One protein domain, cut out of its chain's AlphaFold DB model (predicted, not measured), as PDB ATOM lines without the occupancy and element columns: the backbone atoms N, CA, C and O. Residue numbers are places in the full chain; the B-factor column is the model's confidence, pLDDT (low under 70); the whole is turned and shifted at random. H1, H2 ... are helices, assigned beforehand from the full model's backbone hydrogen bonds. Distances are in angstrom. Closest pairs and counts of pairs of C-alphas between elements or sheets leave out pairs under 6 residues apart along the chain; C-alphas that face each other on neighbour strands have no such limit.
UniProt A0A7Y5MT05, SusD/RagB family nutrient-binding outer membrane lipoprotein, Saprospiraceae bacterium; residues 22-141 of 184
ATOM      1  N   ILE A  22      36.495   3.504  20.041       92.50
ATOM      2  CA  ILE A  22      35.767   2.247  20.231       92.50
ATOM      3  C   ILE A  22      34.297   2.384  19.816       92.50
ATOM      4  O   ILE A  22      33.762   1.503  19.154       92.50
ATOM      5  N   ASN A  23      33.647   3.508  20.144       93.00
ATOM      6  CA  ASN A  23      32.273   3.768  19.703       93.00
ATOM      7  C   ASN A  23      32.184   3.846  18.178       93.00
ATOM      8  O   ASN A  23      31.250   3.303  17.598       93.00
ATOM      9  N   ILE A  24      33.183   4.457  17.533       94.50
ATOM     10  CA  ILE A  24      33.259   4.520  16.070       94.50
ATOM     11  C   ILE A  24      33.350   3.117  15.461       94.50
ATOM     12  O   ILE A  24      32.654   2.842  14.485       94.50
ATOM     13  N   ASP A  25      34.154   2.219  16.035       96.12
ATOM     14  CA  ASP A  25      34.234   0.836  15.555       96.12
ATOM     15  C   ASP A  25      32.875   0.130  15.660       96.12
ATOM     16  O   ASP A  25      32.447  -0.522  14.708       96.12
ATOM     17  N   PHE A  26      32.134   0.338  16.752       95.88
ATOM     18  CA  PHE A  26      30.781  -0.203  16.898       95.88
ATOM     19  C   PHE A  26      29.774   0.378  15.901       95.88
ATOM     20  O   PHE A  26      28.998  -0.385  15.329       95.88
ATOM     21  N   TYR A  27      29.818   1.681  15.613       95.38
ATOM     22  CA  TYR A  27      28.965   2.271  14.575       95.38
ATOM     23  C   TYR A  27      29.286   1.722  13.184       95.38
ATOM     24  O   TYR A  27      28.387   1.511  12.374       95.38
ATOM     25  N   ARG A  28      30.563   1.446  12.897       96.50
ATOM     26  CA  ARG A  28      30.975   0.809  11.639       96.50
ATOM     27  C   ARG A  28      30.466  -0.627  11.547       96.50
ATOM     28  O   ARG A  28      29.978  -1.012  10.490       96.50
ATOM     29  N   ILE A  29      30.542  -1.400  12.634       96.88
ATOM     30  CA  ILE A  29      29.971  -2.755  12.694       96.88
ATOM     31  C   ILE A  29      28.462  -2.701  12.445       96.88
ATOM     32  O   ILE A  29      27.952  -3.456  11.620       96.88
ATOM     33  N   GLU A  30      27.754  -1.784  13.108       95.19
ATOM     34  CA  GLU A  30      26.321  -1.588  12.897       95.19
ATOM     35  C   GLU A  30      26.012  -1.244  11.435       95.19
ATOM     36  O   GLU A  30      25.119  -1.842  10.840       95.19
ATOM     37  N   ALA A  31      26.773  -0.335  10.825       95.56
ATOM     38  CA  ALA A  31      26.567   0.059   9.436       95.56
ATOM     39  C   ALA A  31      26.811  -1.100   8.450       95.56
ATOM     40  O   ALA A  31      26.067  -1.248   7.482       95.56
ATOM     41  N   ILE A  32      27.800  -1.964   8.709       96.88
ATOM     42  CA  ILE A  32      28.024  -3.184   7.915       96.88
ATOM     43  C   ILE A  32      26.823  -4.135   8.045       96.88
ATOM     44  O   ILE A  32      26.347  -4.671   7.045       96.88
ATOM     45  N   LEU A  33      26.306  -4.329   9.262       94.38
ATOM     46  CA  LEU A  33      25.216  -5.274   9.530       94.38
ATOM     47  C   LEU A  33      23.843  -4.786   9.052       94.38
ATOM     48  O   LEU A  33      23.031  -5.607   8.625       94.38
ATOM     49  N   THR A  34      23.579  -3.481   9.118       92.75
ATOM     50  CA  THR A  34      22.237  -2.911   8.896       92.75
ATOM     51  C   THR A  34      22.087  -2.177   7.566       92.75
ATOM     52  O   THR A  34      21.013  -2.220   6.973       92.75
ATOM     53  N   LEU A  35      23.145  -1.529   7.065       93.19
ATOM     54  CA  LEU A  35      23.096  -0.725   5.835       93.19
ATOM     55  C   LEU A  35      23.689  -1.449   4.617       93.19
ATOM     56  O   LEU A  35      23.681  -0.899   3.517       93.19
ATOM     57  N   GLY A  36      24.222  -2.663   4.793       87.94
ATOM     58  CA  GLY A  36      24.814  -3.451   3.707       87.94
ATOM     59  C   GLY A  36      26.123  -2.872   3.161       87.94
ATOM     60  O   GLY A  36      26.491  -3.145   2.018       87.94
ATOM     61  N   ILE A  37      26.825  -2.057   3.953       94.69
ATOM     62  CA  ILE A  37      28.139  -1.523   3.577       94.69
ATOM     63  C   ILE A  37      29.168  -2.661   3.596       94.69
ATOM     64  O   ILE A  37      29.158  -3.506   4.488       94.69
ATOM     65  N   ALA A  38      30.083  -2.672   2.626       94.06
ATOM     66  CA  ALA A  38      31.144  -3.670   2.560       94.06
ATOM     67  C   ALA A  38      32.075  -3.606   3.789       94.06
ATOM     68  O   ALA A  38      32.554  -2.536   4.169       94.06
ATOM     69  N   GLY A  39      32.379  -4.765   4.374       94.31
ATOM     70  CA  GLY A  39      33.327  -4.897   5.477       94.31
ATOM     71  C   GLY A  39      33.202  -6.235   6.202       94.31
ATOM     72  O   GLY A  39      32.228  -6.962   6.019       94.31
ATOM     73  N   ASP A  40      34.187  -6.550   7.041       96.62
ATOM     74  CA  ASP A  40      34.151  -7.717   7.926       96.62
ATOM     75  C   ASP A  40      33.736  -7.282   9.339       96.62
ATOM     76  O   ASP A  40      34.553  -6.837  10.151       96.62
ATOM     77  N   ALA A  41      32.434  -7.386   9.619       97.38
ATOM     78  CA  ALA A  41      31.861  -7.034  10.916       97.38
ATOM     79  C   ALA A  41      32.434  -7.878  12.065       97.38
ATOM     80  O   ALA A  41      32.585  -7.371  13.174       97.38
ATOM     81  N   ARG A  42      32.779  -9.148  11.812       97.56
ATOM     82  CA  ARG A  42      33.292 -10.066  12.833       97.56
ATOM     83  C   ARG A  42      34.727  -9.709  13.213       97.56
ATOM     84  O   ARG A  42      35.033  -9.597  14.398       97.56
ATOM     85  N   ALA A  43      35.591  -9.487  12.222       98.12
ATOM     86  CA  ALA A  43      36.970  -9.066  12.463       98.12
ATOM     87  C   ALA A  43      37.030  -7.685  13.136       98.12
ATOM     88  O   ALA A  43      37.819  -7.467  14.057       98.12
ATOM     89  N   LEU A  44      36.158  -6.757  12.724       97.94
ATOM     90  CA  LEU A  44      36.068  -5.446  13.362       97.94
ATOM     91  C   LEU A  44      35.559  -5.548  14.808       97.94
ATOM     92  O   LEU A  44      36.065  -4.844  15.677       97.94
ATOM     93  N   PHE A  45      34.620  -6.458  15.085       98.19
ATOM     94  CA  PHE A  45      34.128  -6.721  16.436       98.19
ATOM     95  C   PHE A  45      35.216  -7.262  17.369       98.19
ATOM     96  O   PHE A  45      35.357  -6.778  18.495       98.19
ATOM     97  N   GLU A  46      36.036  -8.202  16.894       98.12
ATOM     98  CA  GLU A  46      37.214  -8.667  17.632       98.12
ATOM     99  C   GLU A  46      38.168  -7.510  17.956       98.12
ATOM    100  O   GLU A  46      38.550  -7.312  19.115       98.12
ATOM    101  N   SER A  47      38.525  -6.726  16.934       97.50
ATOM    102  CA  SER A  47      39.433  -5.585  17.067       97.50
ATOM    103  C   SER A  47      38.903  -4.558  18.071       97.50
ATOM    104  O   SER A  47      39.632  -4.153  18.976       97.50
ATOM    105  N   ALA A  48      37.615  -4.209  17.996       97.12
ATOM    106  CA  ALA A  48      36.975  -3.263  18.907       97.12
ATOM    107  C   ALA A  48      37.076  -3.711  20.375       97.12
ATOM    108  O   ALA A  48      37.461  -2.921  21.241       97.12
ATOM    109  N   MET A  49      36.804  -4.990  20.672       97.38
ATOM    110  CA  MET A  49      36.936  -5.529  22.032       97.38
ATOM    111  C   MET A  49      38.384  -5.469  22.532       97.38
ATOM    112  O   MET A  49      38.639  -5.013  23.652       97.38
ATOM    113  N   ARG A  50      39.347  -5.887  21.702       97.06
ATOM    114  CA  ARG A  50      40.779  -5.873  22.046       97.06
ATOM    115  C   ARG A  50      41.307  -4.453  22.263       97.06
ATOM    116  O   ARG A  50      42.021  -4.207  23.240       97.06
ATOM    117  N   ASN A  51      40.910  -3.511  21.412       95.62
ATOM    118  CA  ASN A  51      41.281  -2.100  21.522       95.62
ATOM    119  C   ASN A  51      40.691  -1.471  22.787       95.62
ATOM    120  O   ASN A  51      41.393  -0.754  23.502       95.62
ATOM    121  N   HIS A  52      39.432  -1.782  23.113       94.94
ATOM    122  CA  HIS A  52      38.786  -1.272  24.319       94.94
ATOM    123  C   HIS A  52      39.503  -1.753  25.582       94.94
ATOM    124  O   HIS A  52      39.872  -0.942  26.432       94.94
ATOM    125  N   MET A  53      39.766  -3.058  25.680       94.44
ATOM    126  CA  MET A  53      40.508  -3.631  26.804       94.44
ATOM    127  C   MET A  53      41.904  -3.018  26.922       94.44
ATOM    128  O   MET A  53      42.290  -2.567  27.997       94.44
ATOM    129  N   THR A  54      42.631  -2.899  25.808       93.94
ATOM    130  CA  THR A  54      43.953  -2.257  25.778       93.94
ATOM    131  C   THR A  54      43.893  -0.819  26.284       93.94
ATOM    132  O   THR A  54      44.717  -0.432  27.113       93.94
ATOM    133  N   LYS A  55      42.894  -0.039  25.851       91.62
ATOM    134  CA  LYS A  55      42.671   1.332  26.323       91.62
ATOM    135  C   LYS A  55      42.442   1.375  27.835       91.62
ATOM    136  O   LYS A  55      43.092   2.171  28.508       91.62
ATOM    137  N   VAL A  56      41.552   0.535  28.368       90.94
ATOM    138  CA  VAL A  56      41.238   0.492  29.808       90.94
ATOM    139  C   VAL A  56      42.462   0.088  30.625       90.94
ATOM    140  O   VAL A  56      42.772   0.743  31.615       90.94
ATOM    141  N   PHE A  57      43.202  -0.935  30.194       92.12
ATOM    142  CA  PHE A  57      44.397  -1.381  30.908       92.12
ATOM    143  C   PHE A  57      45.500  -0.325  30.886       92.12
ATOM    144  O   PHE A  57      46.100  -0.061  31.923       92.12
ATOM    145  N   ASN A  58      45.749   0.299  29.730       91.31
ATOM    146  CA  ASN A  58      46.744   1.364  29.602       91.31
ATOM    147  C   ASN A  58      46.378   2.578  30.459       91.31
ATOM    148  O   ASN A  58      47.256   3.173  31.075       91.31
ATOM    149  N   PHE A  59      45.092   2.925  30.521       88.88
ATOM    150  CA  PHE A  59      44.620   3.982  31.405       88.88
ATOM    151  C   PHE A  59      44.827   3.612  32.877       88.88
ATOM    152  O   PHE A  59      45.420   4.393  33.611       88.88
ATOM    153  N   GLY A  60      44.414   2.409  33.289       89.12
ATOM    154  CA  GLY A  60      44.540   1.931  34.667       89.12
ATOM    155  C   GLY A  60      45.977   1.979  35.183       89.12
ATOM    156  O   GLY A  60      46.229   2.606  36.204       89.12
ATOM    157  N   VAL A  61      46.934   1.410  34.440       90.06
ATOM    158  CA  VAL A  61      48.355   1.416  34.846       90.06
ATOM    159  C   VAL A  61      48.982   2.813  34.847       90.06
ATOM    160  O   VAL A  61      49.974   3.034  35.534       90.06
ATOM    161  N   ALA A  62      48.430   3.758  34.078       88.06
ATOM    162  CA  ALA A  62      48.914   5.134  34.049       88.06
ATOM    163  C   ALA A  62      48.436   5.960  35.255       88.06
ATOM    164  O   ALA A  62      49.107   6.922  35.626       88.06
ATOM    165  N   VAL A  63      47.289   5.612  35.849       85.94
ATOM    166  CA  VAL A  63      46.664   6.391  36.937       85.94
ATOM    167  C   VAL A  63      46.726   5.711  38.305       85.94
ATOM    168  O   VAL A  63      46.627   6.400  39.317       85.94
ATOM    169  N   ASP A  64      46.908   4.390  38.355       85.38
ATOM    170  CA  ASP A  64      46.991   3.603  39.584       85.38
ATOM    171  C   ASP A  64      48.167   2.616  39.524       85.38
ATOM    172  O   ASP A  64      48.205   1.698  38.704       85.38
ATOM    173  N   ALA A  65      49.127   2.788  40.437       87.19
ATOM    174  CA  ALA A  65      50.310   1.935  40.548       87.19
ATOM    175  C   ALA A  65      49.985   0.489  40.970       87.19
ATOM    176  O   ALA A  65      50.818  -0.396  40.784       87.19
ATOM    177  N   ASN A  66      48.793   0.245  41.527       90.75
ATOM    178  CA  ASN A  66      48.319  -1.086  41.907       90.75
ATOM    179  C   ASN A  66      47.447  -1.741  40.824       90.75
ATOM    180  O   ASN A  66      46.949  -2.849  41.036       90.75
ATOM    181  N   ALA A  67      47.232  -1.083  39.679       89.62
ATOM    182  CA  ALA A  67      46.416  -1.639  38.610       89.62
ATOM    183  C   ALA A  67      47.033  -2.938  38.066       89.62
ATOM    184  O   ALA A  67      48.189  -2.980  37.643       89.62
ATOM    185  N   VAL A  68      46.228  -3.999  38.030       88.75
ATOM    186  CA  VAL A  68      46.632  -5.311  37.515       88.75
ATOM    187  C   VAL A  68      46.106  -5.484  36.097       88.75
ATOM    188  O   VAL A  68      44.915  -5.313  35.833       88.75
ATOM    189  N   ARG A  69      46.994  -5.862  35.173       91.00
ATOM    190  CA  ARG A  69      46.603  -6.274  33.824       91.00
ATOM    191  C   ARG A  69      46.223  -7.762  33.840       91.00
ATOM    192  O   ARG A  69      47.023  -8.559  34.330       91.00
ATOM    193  N   PRO A  70      45.059  -8.149  33.290       91.25
ATOM    194  CA  PRO A  70      44.731  -9.555  33.075       91.25
ATOM    195  C   PRO A  70      45.773 -10.244  32.189       91.25
ATOM    196  O   PRO A  70      46.347  -9.611  31.299       91.25
ATOM    197  N   ASP A  71      46.006 -11.536  32.404       94.38
ATOM    198  CA  ASP A  71      46.877 -12.301  31.519       94.38
ATOM    199  C   ASP A  71      46.285 -12.420  30.100       94.38
ATOM    200  O   ASP A  71      45.087 -12.229  29.861       94.38
ATOM    201  N   GLN A  72      47.149 -12.721  29.129       95.31
ATOM    202  CA  GLN A  72      46.746 -12.812  27.728       95.31
ATOM    203  C   GLN A  72      45.727 -13.940  27.490       95.31
ATOM    204  O   GLN A  72      44.828 -13.783  26.668       95.31
ATOM    205  N   ALA A  73      45.810 -15.039  28.245       97.62
ATOM    206  CA  ALA A  73      44.897 -16.168  28.104       97.62
ATOM    207  C   ALA A  73      43.462 -15.802  28.522       97.62
ATOM    208  O   ALA A  73      42.509 -16.195  27.853       97.62
ATOM    209  N   ALA A  74      43.295 -15.006  29.576       96.56
ATOM    210  CA  ALA A  74      42.013 -14.490  30.038       96.56
ATOM    211  C   ALA A  74      41.415 -13.494  29.037       96.56
ATOM    212  O   ALA A  74      40.214 -13.543  28.760       96.56
ATOM    213  N   ILE A  75      42.252 -12.625  28.456       96.75
ATOM    214  CA  ILE A  75      41.845 -11.702  27.387       96.75
ATOM    215  C   ILE A  75      41.324 -12.496  26.184       96.75
ATOM    216  O   ILE A  75      40.224 -12.231  25.698       96.75
ATOM    217  N   ASP A  76      42.080 -13.495  25.727       98.25
ATOM    218  CA  ASP A  76      41.699 -14.316  24.579       98.25
ATOM    219  C   ASP A  76      40.460 -15.167  24.864       98.25
ATOM    220  O   ASP A  76      39.572 -15.255  24.019       98.25
ATOM    221  N   ALA A  77      40.335 -15.729  26.069       98.44
ATOM    222  CA  ALA A  77      39.143 -16.460  26.483       98.44
ATOM    223  C   ALA A  77      37.889 -15.571  26.454       98.44
ATOM    224  O   ALA A  77      36.845 -15.998  25.954       98.44
ATOM    225  N   TYR A  78      37.985 -14.326  26.932       97.75
ATOM    226  CA  TYR A  78      36.874 -13.376  26.883       97.75
ATOM    227  C   TYR A  78      36.497 -13.013  25.441       97.75
ATOM    228  O   TYR A  78      35.322 -13.064  25.081       97.75
ATOM    229  N   VAL A  79      37.477 -12.686  24.595       98.25
ATOM    230  CA  VAL A  79      37.231 -12.356  23.180       98.25
ATOM    231  C   VAL A  79      36.587 -13.534  22.455       98.25
ATOM    232  O   VAL A  79      35.559 -13.364  21.802       98.25
ATOM    233  N   ASN A  80      37.129 -14.739  22.632       98.50
ATOM    234  CA  ASN A  80      36.608 -15.951  22.008       98.50
ATOM    235  C   ASN A  80      35.194 -16.292  22.486       98.50
ATOM    236  O   ASN A  80      34.377 -16.736  21.684       98.50
ATOM    237  N   LEU A  81      34.864 -16.037  23.757       98.31
ATOM    238  CA  LEU A  81      33.498 -16.189  24.261       98.31
ATOM    239  C   LEU A  81      32.515 -15.299  23.487       98.31
ATOM    240  O   LEU A  81      31.441 -15.755  23.097       98.31
ATOM    241  N   TRP A  82      32.862 -14.032  23.264       98.19
ATOM    242  CA  TRP A  82      31.987 -13.091  22.562       98.19
ATOM    243  C   TRP A  82      31.934 -13.321  21.059       98.19
ATOM    244  O   TRP A  82      30.854 -13.211  20.478       98.19
ATOM    245  N   LEU A  83      33.047 -13.718  20.444       98.56
ATOM    246  CA  LEU A  83      33.056 -14.168  19.055       98.56
ATOM    247  C   LEU A  83      32.218 -15.433  18.876       98.56
ATOM    248  O   LEU A  83      31.404 -15.482  17.966       98.56
ATOM    249  N   GLY A  84      32.306 -16.399  19.793       98.50
ATOM    250  CA  GLY A  84      31.446 -17.584  19.774       98.50
ATOM    251  C   GLY A  84      29.960 -17.231  19.889       98.50
ATOM    252  O   GLY A  84      29.134 -17.784  19.168       98.50
ATOM    253  N   ARG A  85      29.605 -16.258  20.742       97.69
ATOM    254  CA  ARG A  85      28.225 -15.743  20.835       97.69
ATOM    255  C   ARG A  85      27.763 -15.078  19.545       97.69
ATOM    256  O   ARG A  85      26.604 -15.255  19.186       97.69
ATOM    257  N   TYR A  86      28.643 -14.322  18.888       97.88
ATOM    258  CA  TYR A  86      28.377 -13.661  17.611       97.88
ATOM    259  C   TYR A  86      28.206 -14.679  16.475       97.88
ATOM    260  O   TYR A  86      27.241 -14.603  15.719       97.88
ATOM    261  N   ASP A  87      29.100 -15.664  16.392       98.19
ATOM    262  CA  ASP A  87      29.110 -16.698  15.354       98.19
ATOM    263  C   ASP A  87      27.923 -17.662  15.477       98.19
ATOM    264  O   ASP A  87      27.455 -18.199  14.477       98.19
ATOM    265  N   ALA A  88      27.389 -17.843  16.689       97.88
ATOM    266  CA  ALA A  88      26.172 -18.616  16.923       97.88
ATOM    267  C   ALA A  88      24.892 -17.941  16.388       97.88
ATOM    268  O   ALA A  88      23.845 -18.586  16.330       97.88
ATOM    269  N   GLN A  89      24.940 -16.654  16.025       95.81
ATOM    270  CA  GLN A  89      23.779 -15.922  15.520       95.81
ATOM    271  C   GLN A  89      23.619 -16.081  14.005       95.81
ATOM    272  O   GLN A  89      24.580 -15.980  13.239       95.81
ATOM    273  N   VAL A  90      22.374 -16.263  13.561       93.44
ATOM    274  CA  VAL A  90      22.050 -16.494  12.143       93.44
ATOM    275  C   VAL A  90      21.782 -15.187  11.393       93.44
ATOM    276  O   VAL A  90      22.268 -15.013  10.278       93.44
ATOM    277  N   SER A  91      21.035 -14.253  11.990       93.19
ATOM    278  CA  SER A  91      20.629 -13.000  11.337       93.19
ATOM    279  C   SER A  91      21.541 -11.825  11.690       93.19
ATOM    280  O   SER A  91      22.173 -11.806  12.747       93.19
ATOM    281  N   ASN A  92      21.577 -10.801  10.834       93.50
ATOM    282  CA  ASN A  92      22.314  -9.570  11.136       93.50
ATOM    283  C   ASN A  92      21.760  -8.854  12.375       93.50
ATOM    284  O   ASN A  92      22.548  -8.347  13.166       93.50
ATOM    285  N   ASP A  93      20.444  -8.888  12.595       91.25
ATOM    286  CA  ASP A  93      19.813  -8.296  13.780       91.25
ATOM    287  C   ASP A  93      20.231  -9.017  15.071       91.25
ATOM    288  O   ASP A  93      20.625  -8.392  16.056       91.25
ATOM    289  N   SER A  94      20.252 -10.355  15.057       92.31
ATOM    290  CA  SER A  94      20.707 -11.138  16.214       92.31
ATOM    291  C   SER A  94      22.206 -10.956  16.478       92.31
ATOM    292  O   SER A  94      22.615 -10.837  17.635       92.31
ATOM    293  N   LYS A  95      23.029 -10.819  15.429       95.25
ATOM    294  CA  LYS A  95      24.438 -10.406  15.549       95.25
ATOM    295  C   LYS A  95      24.573  -9.004  16.139       95.25
ATOM    296  O   LYS A  95      25.390  -8.800  17.037       95.25
ATOM    297  N   LEU A  96      23.758  -8.053  15.681       94.50
ATOM    298  CA  LEU A  96      23.755  -6.681  16.181       94.50
ATOM    299  C   LEU A  96      23.417  -6.638  17.673       94.50
ATOM    300  O   LEU A  96      24.081  -5.920  18.412       94.50
ATOM    301  N   ASN A  97      22.483  -7.458  18.152       93.50
ATOM    302  CA  ASN A  97      22.181  -7.571  19.580       93.50
ATOM    303  C   ASN A  97      23.423  -7.913  20.427       93.50
ATOM    304  O   ASN A  97      23.689  -7.285  21.457       93.50
ATOM    305  N   VAL A  98      24.229  -8.880  19.970       95.62
ATOM    306  CA  VAL A  98      25.483  -9.274  20.637       95.62
ATOM    307  C   VAL A  98      26.495  -8.125  20.623       95.62
ATOM    308  O   VAL A  98      27.105  -7.826  21.653       95.62
ATOM    309  N   VAL A  99      26.641  -7.451  19.480       96.31
ATOM    310  CA  VAL A  99      27.538  -6.296  19.313       96.31
ATOM    311  C   VAL A  99      27.125  -5.145  20.233       96.31
ATOM    312  O   VAL A  99      27.957  -4.606  20.961       96.31
ATOM    313  N   MET A 100      25.834  -4.814  20.281       94.81
ATOM    314  CA  MET A 100      25.294  -3.753  21.131       94.81
ATOM    315  C   MET A 100      25.424  -4.072  22.621       94.81
ATOM    316  O   MET A 100      25.557  -3.161  23.442       94.81
ATOM    317  N   LYS A 101      25.479  -5.355  22.998       94.06
ATOM    318  CA  LYS A 101      25.816  -5.748  24.371       94.06
ATOM    319  C   LYS A 101      27.262  -5.422  24.731       94.06
ATOM    320  O   LYS A 101      27.513  -4.979  25.848       94.06
ATOM    321  N   GLN A 102      28.207  -5.590  23.808       95.44
ATOM    322  CA  GLN A 102      29.579  -5.125  24.035       95.44
ATOM    323  C   GLN A 102      29.692  -3.607  24.008       95.44
ATOM    324  O   GLN A 102      30.386  -3.049  24.856       95.44
ATOM    325  N   PHE A 103      28.963  -2.938  23.111       94.75
ATOM    326  CA  PHE A 103      28.874  -1.482  23.109       94.75
ATOM    327  C   PHE A 103      28.439  -0.950  24.479       94.75
ATOM    328  O   PHE A 103      29.093  -0.062  25.023       94.75
ATOM    329  N   TRP A 104      27.402  -1.550  25.077       92.38
ATOM    330  CA  TRP A 104      26.925  -1.216  26.421       92.38
ATOM    331  C   TRP A 104      28.046  -1.255  27.469       92.38
ATOM    332  O   TRP A 104      28.168  -0.337  28.277       92.38
ATOM    333  N   PHE A 105      28.887  -2.293  27.454       92.75
ATOM    334  CA  PHE A 105      30.008  -2.402  28.392       92.75
ATOM    335  C   PHE A 105      31.132  -1.410  28.083       92.75
ATOM    336  O   PHE A 105      31.695  -0.819  29.001       92.75
ATOM    337  N   SER A 106      31.450  -1.203  26.806       92.88
ATOM    338  CA  SER A 106      32.550  -0.325  26.395       92.88
ATOM    339  C   SER A 106      32.256   1.168  26.539       92.88
ATOM    340  O   SER A 106      33.168   1.980  26.671       92.88
ATOM    341  N   SER A 107      30.976   1.535  26.515       92.06
ATOM    342  CA  SER A 107      30.512   2.921  26.614       92.06
ATOM    343  C   SER A 107      30.229   3.334  28.056       92.06
ATOM    344  O   SER A 107      29.638   4.390  28.295       92.06
ATOM    345  N   TRP A 108      30.621   2.509  29.034       87.31
ATOM    346  CA  TRP A 108      30.459   2.842  30.440       87.31
ATOM    347  C   TRP A 108      31.150   4.173  30.755       87.31
ATOM    348  O   TRP A 108      32.305   4.400  30.399       87.31
ATOM    349  N   GLY A 109      30.416   5.076  31.405       85.62
ATOM    350  CA  GLY A 109      30.814   6.475  31.587       85.62
ATOM    351  C   GLY A 109      30.055   7.458  30.691       85.62
ATOM    352  O   GLY A 109      30.015   8.638  31.023       85.62
ATOM    353  N   ASN A 110      29.376   6.988  29.637       90.62
ATOM    354  CA  ASN A 110      28.437   7.790  28.852       90.62
ATOM    355  C   ASN A 110      27.051   7.141  28.782       90.62
ATOM    356  O   ASN A 110      26.694   6.447  27.829       90.62
ATOM    357  N   GLY A 111      26.245   7.410  29.808       88.88
ATOM    358  CA  GLY A 111      24.874   6.912  29.879       88.88
ATOM    359  C   GLY A 111      23.964   7.452  28.774       88.88
ATOM    360  O   GLY A 111      23.040   6.748  28.381       88.88
ATOM    361  N   TYR A 112      24.224   8.652  28.237       90.50
ATOM    362  CA  TYR A 112      23.410   9.213  27.153       90.50
ATOM    363  C   TYR A 112      23.541   8.384  25.886       90.50
ATOM    364  O   TYR A 112      22.538   8.048  25.265       90.50
ATOM    365  N   GLU A 113      24.773   8.027  25.537       90.69
ATOM    366  CA  GLU A 113      25.048   7.259  24.334       90.69
ATOM    367  C   GLU A 113      24.474   5.844  24.436       90.69
ATOM    368  O   GLU A 113      23.776   5.389  23.536       90.69
ATOM    369  N   ILE A 114      24.667   5.187  25.581       90.62
ATOM    370  CA  ILE A 114      24.072   3.876  25.857       90.62
ATOM    371  C   ILE A 114      22.538   3.940  25.757       90.62
ATOM    372  O   ILE A 114      21.914   3.114  25.088       90.62
ATOM    373  N   TYR A 115      21.923   4.935  26.399       89.00
ATOM    374  CA  TYR A 115      20.472   5.097  26.450       89.00
ATOM    375  C   TYR A 115      19.867   5.469  25.090       89.00
ATOM    376  O   TYR A 115      18.752   5.052  24.774       89.00
ATOM    377  N   ASN A 116      20.569   6.262  24.277       89.81
ATOM    378  CA  ASN A 116      20.160   6.583  22.911       89.81
ATOM    379  C   ASN A 116      20.320   5.377  21.987       89.81
ATOM    380  O   ASN A 116      19.364   5.023  21.305       89.81
ATOM    381  N   ALA A 117      21.480   4.715  21.991       89.44
ATOM    382  CA  ALA A 117      21.751   3.581  21.114       89.44
ATOM    383  C   ALA A 117      20.765   2.432  21.353       89.44
ATOM    384  O   ALA A 117      20.272   1.830  20.402       89.44
ATOM    385  N   MET A 118      20.401   2.185  22.612       87.06
ATOM    386  CA  MET A 118      19.416   1.165  22.947       87.06
ATOM    387  C   MET A 118      17.998   1.486  22.475       87.06
ATOM    388  O   MET A 118      17.280   0.571  22.111       87.06
ATOM    389  N   ARG A 119      17.573   2.754  22.472       86.44
ATOM    390  CA  ARG A 119      16.254   3.132  21.930       86.44
ATOM    391  C   ARG A 119      16.265   3.232  20.404       86.44
ATOM    392  O   ARG A 119      15.276   2.946  19.756       86.44
ATOM    393  N   ARG A 120      17.395   3.640  19.822       88.19
ATOM    394  CA  ARG A 120      17.549   3.819  18.374       88.19
ATOM    395  C   ARG A 120      17.683   2.489  17.639       88.19
ATOM    396  O   ARG A 120      17.187   2.355  16.524       88.19
ATOM    397  N   THR A 121      18.411   1.535  18.215       86.31
ATOM    398  CA  THR A 121      18.465   0.169  17.679       86.31
ATOM    399  C   THR A 121      17.088  -0.460  17.804       86.31
ATOM    400  O   THR A 121      16.376  -0.212  18.768       86.31
ATOM    401  N   THR A 122      16.696  -1.267  16.826       74.69
ATOM    402  CA  THR A 122      15.399  -1.938  16.853       74.69
ATOM    403  C   THR A 122      15.610  -3.431  16.815       74.69
ATOM    404  O   THR A 122      16.310  -3.947  15.948       74.69
ATOM    405  N   ASP A 123      14.975  -4.104  17.759       77.19
ATOM    406  CA  ASP A 123      14.752  -5.528  17.763       77.19
ATOM    407  C   ASP A 123      13.378  -5.814  17.143       77.19
ATOM    408  O   ASP A 123      12.353  -5.611  17.801       77.19
ATOM    409  N   PRO A 124      13.317  -6.295  15.888       68.00
ATOM    410  CA  PRO A 124      12.049  -6.605  15.231       68.00
ATOM    411  C   PRO A 124      11.279  -7.732  15.934       68.00
ATOM    412  O   PRO A 124      10.089  -7.908  15.686       68.00
ATOM    413  N   ASN A 125      11.939  -8.482  16.825       65.75
ATOM    414  CA  ASN A 125      11.337  -9.548  17.618       65.75
ATOM    415  C   ASN A 125      11.091  -9.138  19.077       65.75
ATOM    416  O   ASN A 125      10.801 -10.006  19.903       65.75
ATOM    417  N   ALA A 126      11.204  -7.847  19.418       66.50
ATOM    418  CA  ALA A 126      10.922  -7.371  20.766       66.50
ATOM    419  C   ALA A 126       9.455  -7.636  21.131       66.50
ATOM    420  O   ALA A 126       8.558  -6.852  20.835       66.50
ATOM    421  N   SER A 127       9.215  -8.730  21.849       58.53
ATOM    422  CA  SER A 127       7.927  -9.026  22.478       58.53
ATOM    423  C   SER A 127       7.829  -8.421  23.881       58.53
ATOM    424  O   SER A 127       7.030  -8.886  24.698       58.53
ATOM    425  N   ASN A 128       8.716  -7.482  24.234       57.91
ATOM    426  CA  ASN A 128       8.925  -7.187  25.638       57.91
ATOM    427  C   ASN A 128       7.761  -6.367  26.217       57.91
ATOM    428  O   ASN A 128       7.372  -5.300  25.743       57.91
ATOM    429  N   ASN A 129       7.192  -6.885  27.304       59.09
ATOM    430  CA  ASN A 129       6.170  -6.194  28.090       59.09
ATOM    431  C   ASN A 129       6.732  -4.941  28.795       59.09
ATOM    432  O   ASN A 129       5.982  -4.185  29.413       59.09
ATOM    433  N   TYR A 130       8.044  -4.714  28.677       58.84
ATOM    434  CA  TYR A 130       8.827  -3.698  29.371       58.84
ATOM    435  C   TYR A 130       9.001  -2.401  28.576       58.84
ATOM    436  O   TYR A 130       9.521  -1.441  29.126       58.84
ATOM    437  N   GLY A 131       8.528  -2.328  27.328       64.44
ATOM    438  CA  GLY A 131       8.335  -1.080  26.583       64.44
ATOM    439  C   GLY A 131       9.540  -0.507  25.838       64.44
ATOM    440  O   GLY A 131       9.360   0.516  25.191       64.44
ATOM    441  N   TYR A 132      10.718  -1.141  25.875       68.56
ATOM    442  CA  TYR A 132      11.861  -0.766  25.027       68.56
ATOM    443  C   TYR A 132      12.094  -1.828  23.954       68.56
ATOM    444  O   TYR A 132      12.175  -3.009  24.253       68.56
ATOM    445  N   THR A 133      12.220  -1.434  22.699       71.88
ATOM    446  CA  THR A 133      12.182  -2.341  21.537       71.88
ATOM    447  C   THR A 133      13.539  -2.464  20.856       71.88
ATOM    448  O   THR A 133      13.589  -2.757  19.670       71.88
ATOM    449  N   GLY A 134      14.644  -2.237  21.572       83.06
ATOM    450  CA  GLY A 134      15.979  -2.179  20.978       83.06
ATOM    451  C   GLY A 134      17.045  -3.039  21.644       83.06
ATOM    452  O   GLY A 134      16.781  -3.828  22.553       83.06
ATOM    453  N   TYR A 135      18.276  -2.896  21.155       87.88
ATOM    454  CA  TYR A 135      19.425  -3.710  21.528       87.88
ATOM    455  C   TYR A 135      20.384  -2.983  22.491       87.88
ATOM    456  O   TYR A 135      20.676  -1.805  22.314       87.88
ATOM    457  N   PRO A 136      20.981  -3.680  23.471       87.81
ATOM    458  CA  PRO A 136      20.834  -5.107  23.713       87.81
ATOM    459  C   PRO A 136      19.537  -5.453  24.458       87.81
ATOM    460  O   PRO A 136      19.232  -4.862  25.489       87.81
ATOM    461  N   ASN A 137      18.841  -6.501  24.016       81.38
ATOM    462  CA  ASN A 137      17.587  -6.960  24.639       81.38
ATOM    463  C   ASN A 137      17.804  -7.866  25.874       81.38
ATOM    464  O   ASN A 137      16.868  -8.446  26.410       81.38
ATOM    465  N   THR A 138      19.053  -7.994  26.332       79.00
ATOM    466  CA  THR A 138      19.479  -8.832  27.470       79.00
ATOM    467  C   THR A 138      19.892  -7.999  28.686       79.00
ATOM    468  O   THR A 138      20.749  -8.407  29.478       79.00
ATOM    469  N   ILE A 139      19.413  -6.760  28.793       77.44
ATOM    470  CA  ILE A 139      19.607  -5.946  29.998       77.44
ATOM    471  C   ILE A 139      18.613  -6.357  31.079       77.44
ATOM    472  O   ILE A 139      17.577  -6.949  30.794       77.44
ATOM    473  N   GLN A 140      18.959  -6.066  32.331       72.38
ATOM    474  CA  GLN A 140      18.125  -6.433  33.466       72.38
ATOM    475  C   GLN A 140      16.737  -5.791  33.362       72.38
ATOM    476  O   GLN A 140      16.608  -4.586  33.138       72.38
ATOM    477  N   GLU A 141      15.710  -6.611  33.560       70.25
ATOM    478  CA  GLU A 141      14.312  -6.192  33.551       70.25
ATOM    479  C   GLU A 141      13.956  -5.430  34.843       70.25
ATOM    480  O   GLU A 141      14.528  -5.701  35.908       70.25
TER     481      GLU A 141
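What this domain is: This is residues 22 to 141 of the 184 residues of the protein "SusD/RagB family nutrient-binding outer membrane lipoprotein" of Saprospiraceae bacterium (UniProt A0A7Y5MT05). Four helices, H1, H2, H3 and H4, make an up-and-down bundle, each running against the one before it in the chain, and H5 folds back from the end of H4. H1 and H3 are apart at two corners of the bundle, with H2 and H4 at the other two; H2 is the longest helix, and beyond H5 the 21 residues 121 to 141 hold no named element. The printed part has 120 residues with five named helices, H1 to H5 in chain order, and no named strand; its class is all helix. The whole is compact, with a radius of gyration of the C-alphas of 15.2 A, and elongated, spanning 47 by 29 by 22 A.

How they stand to each other: Begin with H2, residues 41 to 63. H1, residues 22 to 35, touches it and forms a helical hairpin with it, opposite ways at a shallow tilt of 12 degrees; their closest C-alphas, of Ile 29 and Ala 41, are 5.0 A apart. H3, residues 72 to 87, touches residues 42 to 50 of H2, closest at the C-alphas of Glu 46 and Val 79, 6.7 A; this hairpin has a shallow tilt of 32 degrees, only just short of steep. Next look at H4, residues 92 to 106, the hub, which touches four helices. It only just touches H2, with 3 pairs of C-alphas within 8 A, the closest those of His 52 and Ser 106 at 6.6 A; the two run the same way. H1 and H4 touch and run opposite ways, with the C-alphas of Leu 33 and Asn 92 closest at 5.4 A. H3 and H4 form a hairpin, closest at the C-alphas of Tyr 86 and Lys 95, 5.5 A. H5, residues 111 to 120, only just touches H4, with 3 pairs within 8 A, and forms a hairpin with it at a shallow tilt of 9 degrees; the C-alphas of Trp 104 and Ile 114 are closest at 5.9 A. H5 is apart from H1, H2 and H3. In H1, H2, H3, H4 and H5, every O i to N i+4 pair is within hydrogen-bond range.

Where its parts are: Find C-alpha 41 at (31.861, -7.034, 10.916); from there H2 runs 32.8 A to C-alpha 63 at (46.664, 6.391, 36.937). H1 begins at C-alpha 22, (35.767, 2.247, 20.231), and measures 19.4 A; H3 measures 21.9 A and H4 20.6 A. H5 measures 14.0 A and ends at C-alpha 120, (17.549, 3.819, 18.374).

The domain as a whole: Look for the two C-alphas farthest apart at Ala 65 and Ser 127, 47.4 A. The printed part has no cut, and no link between the helices is long. The mean pLDDT of the printed part is 90.0, and residues 124 to 132 are under 70.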